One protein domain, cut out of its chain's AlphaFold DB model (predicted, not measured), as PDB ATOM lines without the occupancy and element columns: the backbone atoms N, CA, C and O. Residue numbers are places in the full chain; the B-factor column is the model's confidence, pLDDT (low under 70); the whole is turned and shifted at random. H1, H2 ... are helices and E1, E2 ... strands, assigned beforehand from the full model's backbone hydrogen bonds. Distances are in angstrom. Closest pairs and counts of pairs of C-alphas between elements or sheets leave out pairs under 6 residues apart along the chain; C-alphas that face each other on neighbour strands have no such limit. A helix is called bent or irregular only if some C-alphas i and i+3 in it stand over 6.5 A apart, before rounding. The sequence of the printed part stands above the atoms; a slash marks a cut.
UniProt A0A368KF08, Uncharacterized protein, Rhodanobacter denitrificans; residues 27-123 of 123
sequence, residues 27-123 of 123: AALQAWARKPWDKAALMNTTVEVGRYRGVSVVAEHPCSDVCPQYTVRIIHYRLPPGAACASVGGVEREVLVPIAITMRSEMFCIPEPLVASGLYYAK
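AT A GLANCE: This is residues 27 to 123 of the 123 residues of an uncharacterized protein of Rhodanobacter denitrificans (UniProt A0A368KF08). A twisted wall of three antiparallel strands, E1 E2 E3, has the short helix H1 over one face, and a long bent hairpin, E4 and E5, meets its E3 edge through residues near the end of E5. H4 follows E5 and packs on H1, and the last residues fold back beside E3. The printed part has 97 residues, in the order H1 H2 E1 E2 E3 H3 E4 E5 H4, of the mixed class, with both sheets antiparallel. It is compact, with a radius of gyration of the C-alphas of 13.0 A and spans of 37 by 25 by 22 A.

HOW THE PARTS SIT: H1, residues 27 to 33, is on the sheet of E1, residues 46 to 52, E2, residues 55 to 60, and E3, residues 73 to 77. Its height over the sheet is 9.2 A; it runs along the strands, at 3 degrees to E2 on the local plane, and lies over E2 and, only just, over E1, with 3 C-alphas falling on E1. H2, residues 39 to 42, is only just not on this sheet, with 4 pairs of C-alphas within 10 A. E1 E2 E3 form a meander, each strand the antiparallel neighbour of the one before. E1 and E2 are a hairpin, with N 47 and O 59 at 2.8 A; E2 and E3 are another, with N 60 and O 74 at 2.8 A. H3, residues 85 to 88, has its Cys 85 C-alpha 5.5 A from that of Cys 109 in E5, residues 102 to 111. E4, residues 90 to 99, and E5 are a hairpin, with N 95 and O 106 at 2.8 A; E4 bends by 53 degrees at residue 93 and E5 by 57 degrees at residue 107. The closest C-alphas of E3 and E5 are those of His 76 and Ile 110, 4.5 A apart. H4, residues 112 to 117, only grazes the three-strand sheet, with its residues 112 to 115. H1 and H4 touch at a steep tilt of 66 degrees, the same way, closest at the C-alphas of Gln 30 and Leu 114, 6.4 A apart. Every O i to N i+4 pair is within hydrogen-bond range in H1 and H4; H2 and H3 are too short for such a pair.

IN THESE COORDINATES: H1 begins at C-alpha 27, (52.220, 82.505, 38.753). From first to last C-alpha E1 measures 16.7 A, E2 15.7 A, E3 13.3 A, E4 25.1 A and E5 26.4 A. E5 ends at C-alpha 111, (60.024, 88.870, 32.558), and H4 ends at C-alpha 117, (51.232, 92.894, 36.109).

THE WHOLE: The two C-alphas farthest apart are those of Gly 54 and Ile 101, 37.0 A. The link from E2 to E3, residues 61 to 72, is long. Residues 73 to 74 of E3 pair with residues 121 to 122, antiparallel. The printed part has no cut, and no printed residue is under 70 in pLDDT.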
ATOM      1  N   ALA A  27      52.997  82.326  37.533       95.88
ATOM      2  CA  ALA A  27      52.220  82.505  38.753       95.88
ATOM      3  C   ALA A  27      53.131  82.518  39.987       95.88
ATOM      4  O   ALA A  27      52.992  83.397  40.838       95.88
ATOM      5  N   ALA A  28      54.107  81.610  40.060       95.69
ATOM      6  CA  ALA A  28      55.117  81.580  41.112       95.69
ATOM      7  C   ALA A  28      55.975  82.854  41.116       95.69
ATOM      8  O   ALA A  28      56.220  83.428  42.180       95.69
ATOM      9  N   LEU A  29      56.368  83.342  39.936       96.31
ATOM     10  CA  LEU A  29      57.113  84.589  39.778       96.31
ATOM     11  C   LEU A  29      56.313  85.801  40.279       96.31
ATOM     12  O   LEU A  29      56.822  86.591  41.076       96.31
ATOM     13  N   GLN A  30      55.050  85.932  39.872       97.94
ATOM     14  CA  GLN A  30      54.173  87.006  40.347       97.94
ATOM     15  C   GLN A  30      53.880  86.889  41.848       97.94
ATOM     16  O   GLN A  30      53.868  87.896  42.555       97.94
ATOM     17  N   ALA A  31      53.670  85.674  42.362       97.44
ATOM     18  CA  ALA A  31      53.453  85.438  43.785       97.44
ATOM     19  C   ALA A  31      54.685  85.826  44.612       97.44
ATOM     20  O   ALA A  31      54.542  86.466  45.652       97.44
ATOM     21  N   TRP A  32      55.895  85.502  44.140       97.44
ATOM     22  CA  TRP A  32      57.136  85.952  44.768       97.44
ATOM     23  C   TRP A  32      57.230  87.480  44.768       97.44
ATOM     24  O   TRP A  32      57.470  88.077  45.816       97.44
ATOM     25  N   ALA A  33      56.949  88.117  43.629       98.12
ATOM     26  CA  ALA A  33      57.021  89.568  43.472       98.12
ATOM     27  C   ALA A  33      56.039  90.346  44.365       98.12
ATOM     28  O   ALA A  33      56.287  91.505  44.690       98.12
ATOM     29  N   ARG A  34      54.940  89.722  44.805       98.19
ATOM     30  CA  ARG A  34      53.980  90.317  45.751       98.19
ATOM     31  C   ARG A  34      54.411  90.219  47.210       98.19
ATOM     32  O   ARG A  34      53.816  90.893  48.048       98.19
ATOM     33  N   LYS A  35      55.403  89.385  47.539       97.44
ATOM     34  CA  LYS A  35      55.806  89.189  48.932       97.44
ATOM     35  C   LYS A  35      56.299  90.512  49.530       97.44
ATOM     36  O   LYS A  35      57.097  91.212  48.878       97.44
ATOM     37  N   PRO A  36      55.862  90.844  50.761       97.00
ATOM     38  CA  PRO A  36      56.498  91.903  51.520       97.00
ATOM     39  C   PRO A  36      57.962  91.532  51.744       97.00
ATOM     40  O   PRO A  36      58.345  90.360  51.717       97.00
ATOM     41  N   TRP A  37      58.787  92.547  51.925       96.56
ATOM     42  CA  TRP A  37      60.223  92.398  52.043       96.56
ATOM     43  C   TRP A  37      60.747  93.424  53.036       96.56
ATOM     44  O   TRP A  37      60.181  94.508  53.182       96.56
ATOM     45  N   ASP A  38      61.808  93.053  53.739       97.50
ATOM     46  CA  ASP A  38      62.468  93.933  54.687       97.50
ATOM     47  C   ASP A  38      63.509  94.773  53.943       97.50
ATOM     48  O   ASP A  38      64.536  94.265  53.485       97.50
ATOM     49  N   LYS A  39      63.228  96.071  53.811       96.62
ATOM     50  CA  LYS A  39      64.123  97.016  53.134       96.62
ATOM     51  C   LYS A  39      65.458  97.156  53.851       96.62
ATOM     52  O   LYS A  39      66.490  97.240  53.195       96.62
ATOM     53  N   ALA A  40      65.445  97.163  55.182       97.06
ATOM     54  CA  ALA A  40      66.656  97.318  55.977       97.06
ATOM     55  C   ALA A  40      67.567  96.098  55.839       97.06
ATOM     56  O   ALA A  40      68.782  96.245  55.753       97.06
ATOM     57  N   ALA A  41      66.979  94.903  55.764       97.88
ATOM     58  CA  ALA A  41      67.739  93.673  55.586       97.88
ATOM     59  C   ALA A  41      68.284  93.495  54.158       97.88
ATOM     60  O   ALA A  41      69.308  92.836  53.981       97.88
ATOM     61  N   LEU A  42      67.600  94.036  53.142       97.81
ATOM     62  CA  LEU A  42      67.913  93.762  51.735       97.81
ATOM     63  C   LEU A  42      68.572  94.920  50.981       97.81
ATOM     64  O   LEU A  42      69.040  94.693  49.869       97.81
ATOM     65  N   MET A  43      68.633  96.135  51.525       96.62
ATOM     66  CA  MET A  43      69.264  97.271  50.843       96.62
ATOM     67  C   MET A  43      70.681  96.957  50.336       96.62
ATOM     68  O   MET A  43      71.493  96.363  51.039       96.62
ATOM     69  N   ASN A  44      70.972  97.383  49.106       96.31
ATOM     70  CA  ASN A  44      72.227  97.149  48.388       96.31
ATOM     71  C   ASN A  44      72.576  95.664  48.182       96.31
ATOM     72  O   ASN A  44      73.749  95.303  48.079       96.31
ATOM     73  N   THR A  45      71.565  94.795  48.093       98.00
ATOM     74  CA  THR A  45      71.749  93.369  47.789       98.00
ATOM     75  C   THR A  45      71.096  92.966  46.472       98.00
ATOM     76  O   THR A  45      70.167  93.605  45.976       98.00
ATOM     77  N   THR A  46      71.556  91.846  45.919       98.44
ATOM     78  CA  THR A  46      70.867  91.121  44.849       98.44
ATOM     79  C   THR A  46      70.485  89.738  45.354       98.44
ATOM     80  O   THR A  46      71.344  88.989  45.815       98.44
ATOM     81  N   VAL A  47      69.210  89.382  45.235       98.12
ATOM     82  CA  VAL A  47      68.667  88.090  45.669       98.12
ATOM     83  C   VAL A  47      68.274  87.265  44.448       98.12
ATOM     84  O   VAL A  47      67.615  87.767  43.538       98.12
ATOM     85  N   GLU A  48      68.658  85.990  44.421       97.81
ATOM     86  CA  GLU A  48      68.173  85.061  43.399       97.81
ATOM     87  C   GLU A  48      66.713  84.684  43.678       97.81
ATOM     88  O   GLU A  48      66.366  84.234  44.769       97.81
ATOM     89  N   VAL A  49      65.850  84.897  42.686       96.62
ATOM     90  CA  VAL A  49      64.409  84.623  42.785       96.62
ATOM     91  C   VAL A  49      64.104  83.196  42.337       96.62
ATOM     92  O   VAL A  49      63.272  82.512  42.930       96.62
ATOM     93  N   GLY A  50      64.780  82.754  41.278       95.31
ATOM     94  CA  GLY A  50      64.584  81.455  40.649       95.31
ATOM     95  C   GLY A  50      64.920  81.507  39.162       95.31
ATOM     96  O   GLY A  50      65.589  82.427  38.692       95.31
ATOM     97  N   ARG A  51      64.429  80.527  38.397       96.38
ATOM     98  CA  ARG A  51      64.581  80.489  36.935       96.38
ATOM     99  C   ARG A  51      63.226  80.480  36.250       96.38
ATOM    100  O   ARG A  51      62.510  79.491  36.341       96.38
ATOM    101  N   TYR A  52      62.918  81.529  35.498       95.69
ATOM    102  CA  TYR A  52      61.734  81.579  34.642       95.69
ATOM    103  C   TYR A  52      62.165  81.344  33.192       95.69
ATOM    104  O   TYR A  52      63.137  81.935  32.726       95.69
ATOM    105  N   ARG A  53      61.502  80.410  32.493       93.25
ATOM    106  CA  ARG A  53      61.885  79.969  31.131       93.25
ATOM    107  C   ARG A  53      63.370  79.569  31.007       93.25
ATOM    108  O   ARG A  53      64.014  79.821  29.996       93.25
ATOM    109  N   GLY A  54      63.923  78.961  32.061       93.44
ATOM    110  CA  GLY A  54      65.320  78.507  32.118       93.44
ATOM    111  C   GLY A  54      66.357  79.599  32.418       93.44
ATOM    112  O   GLY A  54      67.517  79.275  32.691       93.44
ATOM    113  N   VAL A  55      65.955  80.871  32.450       96.38
ATOM    114  CA  VAL A  55      66.843  82.018  32.683       96.38
ATOM    115  C   VAL A  55      66.708  82.507  34.118       96.38
ATOM    116  O   VAL A  55      65.603  82.601  34.653       96.38
ATOM    117  N   SER A  56      67.843  82.798  34.755       97.50
ATOM    118  CA  SER A  56      67.875  83.289  36.131       97.50
ATOM    119  C   SER A  56      67.157  84.632  36.244       97.50
ATOM    120  O   SER A  56      67.415  85.556  35.476       97.50
ATOM    121  N   VAL A  57      66.274  84.735  37.230       98.31
ATOM    122  CA  VAL A  57      65.595  85.962  37.635       98.31
ATOM    123  C   VAL A  57      66.154  86.379  38.987       98.31
ATOM    124  O   VAL A  57      66.333  85.550  39.882       98.31
ATOM    125  N   VAL A  58      66.434  87.666  39.130       98.69
ATOM    126  CA  VAL A  58      66.988  88.256  40.345       98.69
ATOM    127  C   VAL A  58      66.148  89.442  40.785       98.69
ATOM    128  O   VAL A  58      65.462  90.059  39.973       98.69
ATOM    129  N   ALA A  59      66.204  89.741  42.076       98.69
ATOM    130  CA  ALA A  59      65.676  90.956  42.666       98.69
ATOM    131  C   ALA A  59      66.850  91.793  43.173       98.69
ATOM    132  O   ALA A  59      67.534  91.400  44.122       98.69
ATOM    133  N   GLU A  60      67.091  92.919  42.520       98.44
ATOM    134  CA  GLU A  60      68.076  93.906  42.936       98.44
ATOM    135  C   GLU A  60      67.414  94.928  43.858       98.44
ATOM    136  O   GLU A  60      66.284  95.361  43.608       98.44
ATOM    137  N   HIS A  61      68.109  95.297  44.932       98.19
ATOM    138  CA  HIS A  61      67.604  96.213  45.949       98.19
ATOM    139  C   HIS A  61      68.470  97.473  46.056       98.19
ATOM    140  O   HIS A  61      69.092  97.698  47.101       98.19
ATOM    141  N   PRO A  62      68.575  98.285  44.992       97.19
ATOM    142  CA  PRO A  62      69.413  99.467  45.036       97.19
ATOM    143  C   PRO A  62      68.860 100.451  46.066       97.19
ATOM    144  O   PRO A  62      67.646 100.644  46.212       97.19
ATOM    145  N   CYS A  63      69.773 101.060  46.806       94.62
ATOM    146  CA  CYS A  63      69.468 102.065  47.801       94.62
ATOM    147  C   CYS A  63      70.515 103.176  47.749       94.62
ATOM    148  O   CYS A  63      71.627 102.981  47.260       94.62
ATOM    149  N   SER A  64      70.153 104.353  48.249       90.56
ATOM    150  CA  SER A  64      71.073 105.481  48.285       90.56
ATOM    151  C   SER A  64      70.996 106.285  49.581       90.56
ATOM    152  O   SER A  64      70.723 105.698  50.618       90.56
ATOM    153  N   ASP A  65      71.259 107.592  49.564       86.88
ATOM    154  CA  ASP A  65      71.536 108.402  50.764       86.88
ATOM    155  C   ASP A  65      70.496 108.265  51.895       86.88
ATOM    156  O   ASP A  65      70.829 108.410  53.068       86.88
ATOM    157  N   VAL A  66      69.241 107.938  51.564       88.50
ATOM    158  CA  VAL A  66      68.139 107.770  52.527       88.50
ATOM    159  C   VAL A  66      67.752 106.293  52.700       88.50
ATOM    160  O   VAL A  66      66.590 105.899  52.563       88.50
ATOM    161  N   CYS A  67      68.729 105.440  52.997       91.31
ATOM    162  CA  CYS A  67      68.464 104.044  53.337       91.31
ATOM    163  C   CYS A  67      67.870 103.869  54.749       91.31
ATOM    164  O   CYS A  67      68.248 104.590  55.671       91.31
ATOM    165  N   PRO A  68      66.968 102.888  54.962       93.88
ATOM    166  CA  PRO A  68      66.374 101.977  53.973       93.88
ATOM    167  C   PRO A  68      65.084 102.531  53.334       93.88
ATOM    168  O   PRO A  68      64.370 101.816  52.633       93.88
ATOM    169  N   GLN A  69      64.736 103.794  53.601       90.44
ATOM    170  CA  GLN A  69      63.454 104.372  53.186       90.44
ATOM    171  C   GLN A  69      63.301 104.416  51.663       90.44
ATOM    172  O   GLN A  69      62.204 104.182  51.158       90.44
ATOM    173  N   TYR A  70      64.393 104.683  50.941       90.50
ATOM    174  CA  TYR A  70      64.426 104.750  49.474       90.50
ATOM    175  C   TYR A  70      65.029 103.509  48.814       90.50
ATOM    176  O   TYR A  70      65.383 103.551  47.637       90.50
ATOM    177  N   THR A  71      65.150 102.397  49.544       95.81
ATOM    178  CA  THR A  71      65.454 101.115  48.907       95.81
ATOM    179  C   THR A  71      64.295 100.741  48.003       95.81
ATOM    180  O   THR A  71      63.165 100.644  48.470       95.81
ATOM    181  N   VAL A  72      64.576 100.489  46.733       96.94
ATOM    182  CA  VAL A  72      63.592  99.943  45.795       96.94
ATOM    183  C   VAL A  72      63.895  98.472  45.554       96.94
ATOM    184  O   VAL A  72      64.984  98.011  45.866       96.94
ATOM    185  N   ARG A  73      62.946  97.725  44.998       98.44
ATOM    186  CA  ARG A  73      63.151  96.362  44.502       98.44
ATOM    187  C   ARG A  73      62.883  96.335  43.010       98.44
ATOM    188  O   ARG A  73      61.797  96.729  42.588       98.44
ATOM    189  N   ILE A  74      63.836  95.822  42.242       98.62
ATOM    190  CA  ILE A  74      63.764  95.681  40.787       98.62
ATOM    191  C   ILE A  74      63.943  94.202  40.451       98.62
ATOM    192  O   ILE A  74      64.986  93.621  40.737       98.62
ATOM    193  N   ILE A  75      62.924  93.573  39.871       98.75
ATOM    194  CA  ILE A  75      62.950  92.156  39.497       98.75
ATOM    195  C   ILE A  75      63.186  92.040  37.999       98.75
ATOM    196  O   ILE A  75      62.352  92.467  37.201       98.75
ATOM    197  N   HIS A  76      64.294  91.422  37.609       98.81
ATOM    198  CA  HIS A  76      64.704  91.329  36.212       98.81
ATOM    199  C   HIS A  76      65.429  90.013  35.920       98.81
ATOM    200  O   HIS A  76      65.861  89.289  36.819       98.81
ATOM    201  N   TYR A  77      65.566  89.682  34.640       98.56
ATOM    202  CA  TYR A  77      66.439  88.601  34.217       98.56
ATOM    203  C   TYR A  77      67.903  88.979  34.426       98.56
ATOM    204  O   TYR A  77      68.343  90.077  34.074       98.56
ATOM    205  N   ARG A  78      68.687  88.014  34.902       97.81
ATOM    206  CA  ARG A  78      70.134  87.992  34.714       97.81
ATOM    207  C   ARG A  78      70.406  87.290  33.388       97.81
ATOM    208  O   ARG A  78      70.424  86.060  33.320       97.81
ATOM    209  N   LEU A  79      70.545  88.083  32.329       96.25
ATOM    210  CA  LEU A  79      70.761  87.556  30.987       96.25
ATOM    211  C   LEU A  79      72.118  86.843  30.887       96.25
ATOM    212  O   LEU A  79      73.115  87.344  31.413       96.25
ATOM    213  N   PRO A  80      72.184  85.696  30.187       91.56
ATOM    214  CA  PRO A  80      73.454  85.147  29.742       91.56
ATOM    215  C   PRO A  80      74.208  86.168  28.873       91.56
ATOM    216  O   PRO A  80      73.566  86.953  28.166       91.56
ATOM    217  N   PRO A  81      75.551  86.148  28.866       92.50
ATOM    218  CA  PRO A  81      76.336  87.024  28.001       92.50
ATOM    219  C   PRO A  81      75.890  86.925  26.534       92.50
ATOM    220  O   PRO A  81      75.774  85.829  25.989       92.50
ATOM    221  N   GLY A  82      75.627  88.072  25.904       91.25
ATOM    222  CA  GLY A  82      75.224  88.159  24.495       91.25
ATOM    223  C   GLY A  82      73.768  87.781  24.186       91.25
ATOM    224  O   GLY A  82      73.363  87.879  23.030       91.25
ATOM    225  N   ALA A  83      72.962  87.375  25.173       95.56
ATOM    226  CA  ALA A  83      71.540  87.118  24.954       95.56
ATOM    227  C   ALA A  83      70.752  88.432  24.817       95.56
ATOM    228  O   ALA A  83      70.894  89.340  25.634       95.56
ATOM    229  N   ALA A  84      69.879  88.515  23.812       97.12
ATOM    230  CA  ALA A  84      68.931  89.617  23.678       97.12
ATOM    231  C   ALA A  84      67.750  89.439  24.644       97.12
ATOM    232  O   ALA A  84      67.287  88.322  24.869       97.12
ATOM    233  N   CYS A  85      67.190  90.531  25.165       97.94
ATOM    234  CA  CYS A  85      66.080  90.436  26.114       97.94
ATOM    235  C   CYS A  85      64.849  89.709  25.533       97.94
ATOM    236  O   CYS A  85      64.254  88.840  26.176       97.94
ATOM    237  N   ALA A  86      64.510  90.001  24.274       97.19
ATOM    238  CA  ALA A  86      63.381  89.374  23.594       97.19
ATOM    239  C   ALA A  86      63.564  87.855  23.391       97.19
ATOM    240  O   ALA A  86      62.578  87.119  23.415       97.19
ATOM    241  N   SER A  87      64.803  87.358  23.241       96.81
ATOM    242  CA  SER A  87      65.049  85.930  22.973       96.81
ATOM    243  C   SER A  87      64.750  85.029  24.172       96.81
ATOM    244  O   SER A  87      64.513  83.837  24.000       96.81
ATOM    245  N   VAL A  88      64.695  85.597  25.380       96.00
ATOM    246  CA  VAL A  88      64.338  84.885  26.618       96.00
ATOM    247  C   VAL A  88      62.889  85.146  27.055       96.00
ATOM    248  O   VAL A  88      62.475  84.798  28.163       96.00
ATOM    249  N   GLY A  89      62.091  85.783  26.190       95.44
ATOM    250  CA  GLY A  89      60.731  86.212  26.515       95.44
ATOM    251  C   GLY A  89      60.687  87.316  27.571       95.44
ATOM    252  O   GLY A  89      59.744  87.376  28.363       95.44
ATOM    253  N   GLY A  90      61.741  88.129  27.633       97.81
ATOM    254  CA  GLY A  90      61.772  89.353  28.412       97.81
ATOM    255  C   GLY A  90      61.315  90.554  27.595       97.81
ATOM    256  O   GLY A  90      61.199  90.508  26.370       97.81
ATOM    257  N   VAL A  91      61.066  91.643  28.306       98.56
ATOM    258  CA  VAL A  91      60.676  92.933  27.762       98.56
ATOM    259  C   VAL A  91      61.574  93.995  28.385       98.56
ATOM    260  O   VAL A  91      61.687  94.086  29.608       98.56
ATOM    261  N   GLU A  92      62.215  94.797  27.544       98.50
ATOM    262  CA  GLU A  92      63.080  95.882  27.998       98.50
ATOM    263  C   GLU A  92      62.258  97.012  28.622       98.50
ATOM    264  O   GLU A  92      61.233  97.442  28.075       98.50
ATOM    265  N   ARG A  93      62.690  97.486  29.791       98.25
ATOM    266  CA  ARG A  93      62.067  98.605  30.496       98.25
ATOM    267  C   ARG A  93      63.122  99.519  31.086       98.25
ATOM    268  O   ARG A  93      64.062  99.058  31.725       98.25
ATOM    269  N   GLU A  94      62.899 100.809  30.894       97.81
ATOM    270  CA  GLU A  94      63.614 101.859  31.602       97.81
ATOM    271  C   GLU A  94      63.053 101.962  33.025       97.81
ATOM    272  O   GLU A  94      61.838 102.051  33.224       97.81
ATOM    273  N   VAL A  95      63.933 101.898  34.020       97.31
ATOM    274  CA  VAL A  95      63.587 101.959  35.442       97.31
ATOM    275  C   VAL A  95      64.445 103.017  36.117       97.31
ATOM    276  O   VAL A  95      65.645 103.109  35.869       97.31
ATOM    277  N   LEU A  96      63.825 103.811  36.990       94.88
ATOM    278  CA  LEU A  96      64.531 104.782  37.819       94.88
ATOM    279  C   LEU A  96      65.183 104.081  39.013       94.88
ATOM    280  O   LEU A  96      64.493 103.556  39.892       94.88
ATOM    281  N   VAL A  97      66.511 104.111  39.035       96.50
ATOM    282  CA  VAL A  97      67.370 103.554  40.077       96.50
ATOM    283  C   VAL A  97      67.891 104.695  40.961       96.50
ATOM    284  O   VAL A  97      68.429 105.669  40.427       96.50
ATOM    285  N   PRO A  98      67.743 104.620  42.296       93.44
ATOM    286  CA  PRO A  98      68.289 105.631  43.197       93.44
ATOM    287  C   PRO A  98      69.824 105.606  43.197       93.44
ATOM    288  O   PRO A  98      70.431 104.552  43.373       93.44
ATOM    289  N   ILE A  99      70.447 106.777  43.037       91.06
ATOM    290  CA  ILE A  99      71.900 106.976  43.102       91.06
ATOM    291  C   ILE A  99      72.239 108.333  43.726       91.06
ATOM    292  O   ILE A  99      71.818 109.384  43.246       91.06
ATOM    293  N   ALA A 100      73.039 108.312  44.785       86.94
ATOM    294  CA  ALA A 100      73.217 109.437  45.703       86.94
ATOM    295  C   ALA A 100      71.883 110.191  45.949       86.94
ATOM    296  O   ALA A 100      70.847 109.593  46.259       86.94
ATOM    297  N   ILE A 101      71.901 111.508  45.732       85.19
ATOM    298  CA  ILE A 101      70.767 112.421  45.902       85.19
ATOM    299  C   ILE A 101      69.797 112.438  44.705       85.19
ATOM    300  O   ILE A 101      68.893 113.273  44.668       85.19
ATOM    301  N   THR A 102      69.992 111.587  43.691       89.38
ATOM    302  CA  THR A 102      69.239 111.613  42.427       89.38
ATOM    303  C   THR A 102      68.738 110.226  41.999       89.38
ATOM    304  O   THR A 102      68.943 109.215  42.668       89.38
ATOM    305  N   MET A 103      68.030 110.185  40.871       92.75
ATOM    306  CA  MET A 103      67.612 108.970  40.180       92.75
ATOM    307  C   MET A 103      68.319 108.893  38.828       92.75
ATOM    308  O   MET A 103      68.447 109.900  38.129       92.75
ATOM    309  N   ARG A 104      68.724 107.688  38.435       94.75
ATOM    310  CA  ARG A 104      69.236 107.394  37.098       94.75
ATOM    311  C   ARG A 104      68.307 106.425  36.387       94.75
ATOM    312  O   ARG A 104      67.888 105.430  36.968       94.75
ATOM    313  N   SER A 105      68.018 106.706  35.126       96.38
ATOM    314  CA  SER A 105      67.363 105.750  34.243       96.38
ATOM    315  C   SER A 105      68.321 104.637  33.843       96.38
ATOM    316  O   SER A 105      69.389 104.906  33.288       96.38
ATOM    317  N   GLU A 106      67.920 103.394  34.076       97.31
ATOM    318  CA  GLU A 106      68.648 102.212  33.625       97.31
ATOM    319  C   GLU A 106      67.719 101.240  32.897       97.31
ATOM    320  O   GLU A 106      66.530 101.134  33.204       97.31
ATOM    321  N   MET A 107      68.263 100.547  31.898       97.69
ATOM    322  CA  MET A 107      67.522  99.578  31.096       97.69
ATOM    323  C   MET A 107      67.648  98.185  31.705       97.69
ATOM    324  O   MET A 107      68.750  97.656  31.835       97.69
ATOM    325  N   PHE A 108      66.511  97.563  32.004       98.25
ATOM    326  CA  PHE A 108      66.438  96.203  32.525       98.25
ATOM    327  C   PHE A 108      65.666  95.289  31.580       98.25
ATOM    328  O   PHE A 108      64.691  95.698  30.948       98.25
ATOM    329  N   CYS A 109      66.061  94.017  31.538       98.56
ATOM    330  CA  CYS A 109      65.287  92.981  30.870       98.56
ATOM    331  C   CYS A 109      64.318  92.317  31.852       98.56
ATOM    332  O   CYS A 109      64.733  91.538  32.709       98.56
ATOM    333  N   ILE A 110      63.024  92.604  31.730       98.62
ATOM    334  CA  ILE A 110      62.010  92.177  32.698       98.62
ATOM    335  C   ILE A 110      61.223  90.975  32.157       98.62
ATOM    336  O   ILE A 110      60.793  91.012  31.004       98.62
ATOM    337  N   PRO A 111      60.958  89.921  32.951       98.44
ATOM    338  CA  PRO A 111      60.024  88.870  32.558       98.44
ATOM    339  C   PRO A 111      58.650  89.429  32.156       98.44
ATOM    340  O   PRO A 111      58.036  90.178  32.918       98.44
ATOM    341  N   GLU A 112      58.137  89.026  30.991       98.38
ATOM    342  CA  GLU A 112      56.868  89.538  30.445       98.38
ATOM    343  C   GLU A 112      55.684  89.497  31.440       98.38
ATOM    344  O   GLU A 112      55.033  90.532  31.594       98.38
ATOM    345  N   PRO A 113      55.462  88.427  32.238       98.19
ATOM    346  CA  PRO A 113      54.361  88.407  33.206       98.19
ATOM    347  C   PRO A 113      54.471  89.467  34.308       98.19
ATOM    348  O   PRO A 113      53.459  89.862  34.895       98.19
ATOM    349  N   LEU A 114      55.687  89.916  34.637       98.50
ATOM    350  CA  LEU A 114      55.896  90.989  35.609       98.50
ATOM    351  C   LEU A 114      55.683  92.362  34.986       98.50
ATOM    352  O   LEU A 114      55.159  93.241  35.662       98.50
ATOM    353  N   VAL A 115      56.012  92.533  33.703       98.44
ATOM    354  CA  VAL A 115      55.635  93.740  32.956       98.44
ATOM    355  C   VAL A 115      54.119  93.852  32.855       98.44
ATOM    356  O   VAL A 115      53.574  94.894  33.203       98.44
ATOM    357  N   ALA A 116      53.433  92.775  32.462       97.94
ATOM    358  CA  ALA A 116      51.978  92.754  32.319       97.94
ATOM    359  C   ALA A 116      51.235  93.051  33.636       97.94
ATOM    360  O   ALA A 116      50.149  93.623  33.621       97.94
ATOM    361  N   SER A 117      51.822  92.681  34.779       97.62
ATOM    362  CA  SER A 117      51.232  92.894  36.109       97.62
ATOM    363  C   SER A 117      51.758  94.124  36.856       97.62
ATOM    364  O   SER A 117      51.240  94.437  37.927       97.62
ATOM    365  N   GLY A 118      52.787  94.803  36.339       97.88
ATOM    366  CA  GLY A 118      53.454  95.924  37.013       97.88
ATOM    367  C   GLY A 118      54.252  95.543  38.268       97.88
ATOM    368  O   GLY A 118      54.639  96.417  39.034       97.88
ATOM    369  N   LEU A 119      54.509  94.253  38.502       98.31
ATOM    370  CA  LEU A 119      55.117  93.743  39.741       98.31
ATOM    371  C   LEU A 119      56.652  93.690  39.723       98.31
ATOM    372  O   LEU A 119      57.264  93.204  40.671       98.31
ATOM    373  N   TYR A 120      57.289  94.155  38.650       98.19
ATOM    374  CA  TYR A 120      58.750  94.148  38.532       98.19
ATOM    375  C   TYR A 120      59.439  95.234  39.364       98.19
ATOM    376  O   TYR A 120      60.652  95.179  39.532       98.19
ATOM    377  N   TYR A 121      58.689  96.213  39.868       97.88
ATOM    378  CA  TYR A 121      59.214  97.337  40.628       97.88
ATOM    379  C   TYR A 121      58.380  97.570  41.887       97.88
ATOM    380  O   TYR A 121      57.151  97.602  41.831       97.88
ATOM    381  N   ALA A 122      59.042  97.760  43.025       96.81
ATOM    382  CA  ALA A 122      58.405  98.165  44.274       96.81
ATOM    383  C   ALA A 122      59.291  99.168  45.017       96.81
ATOM    384  O   ALA A 122      60.515  99.072  44.947       96.81
ATOM    385  N   LYS A 123      58.671 100.114  45.725       91.50
ATOM    386  CA  LYS A 123      59.377 101.118  46.525       91.50
ATOM    387  C   LYS A 123      59.374 100.815  47.996       91.50
ATOM    388  O   LYS A 123      58.409 100.238  48.546       91.50
TER     389      LYS A 123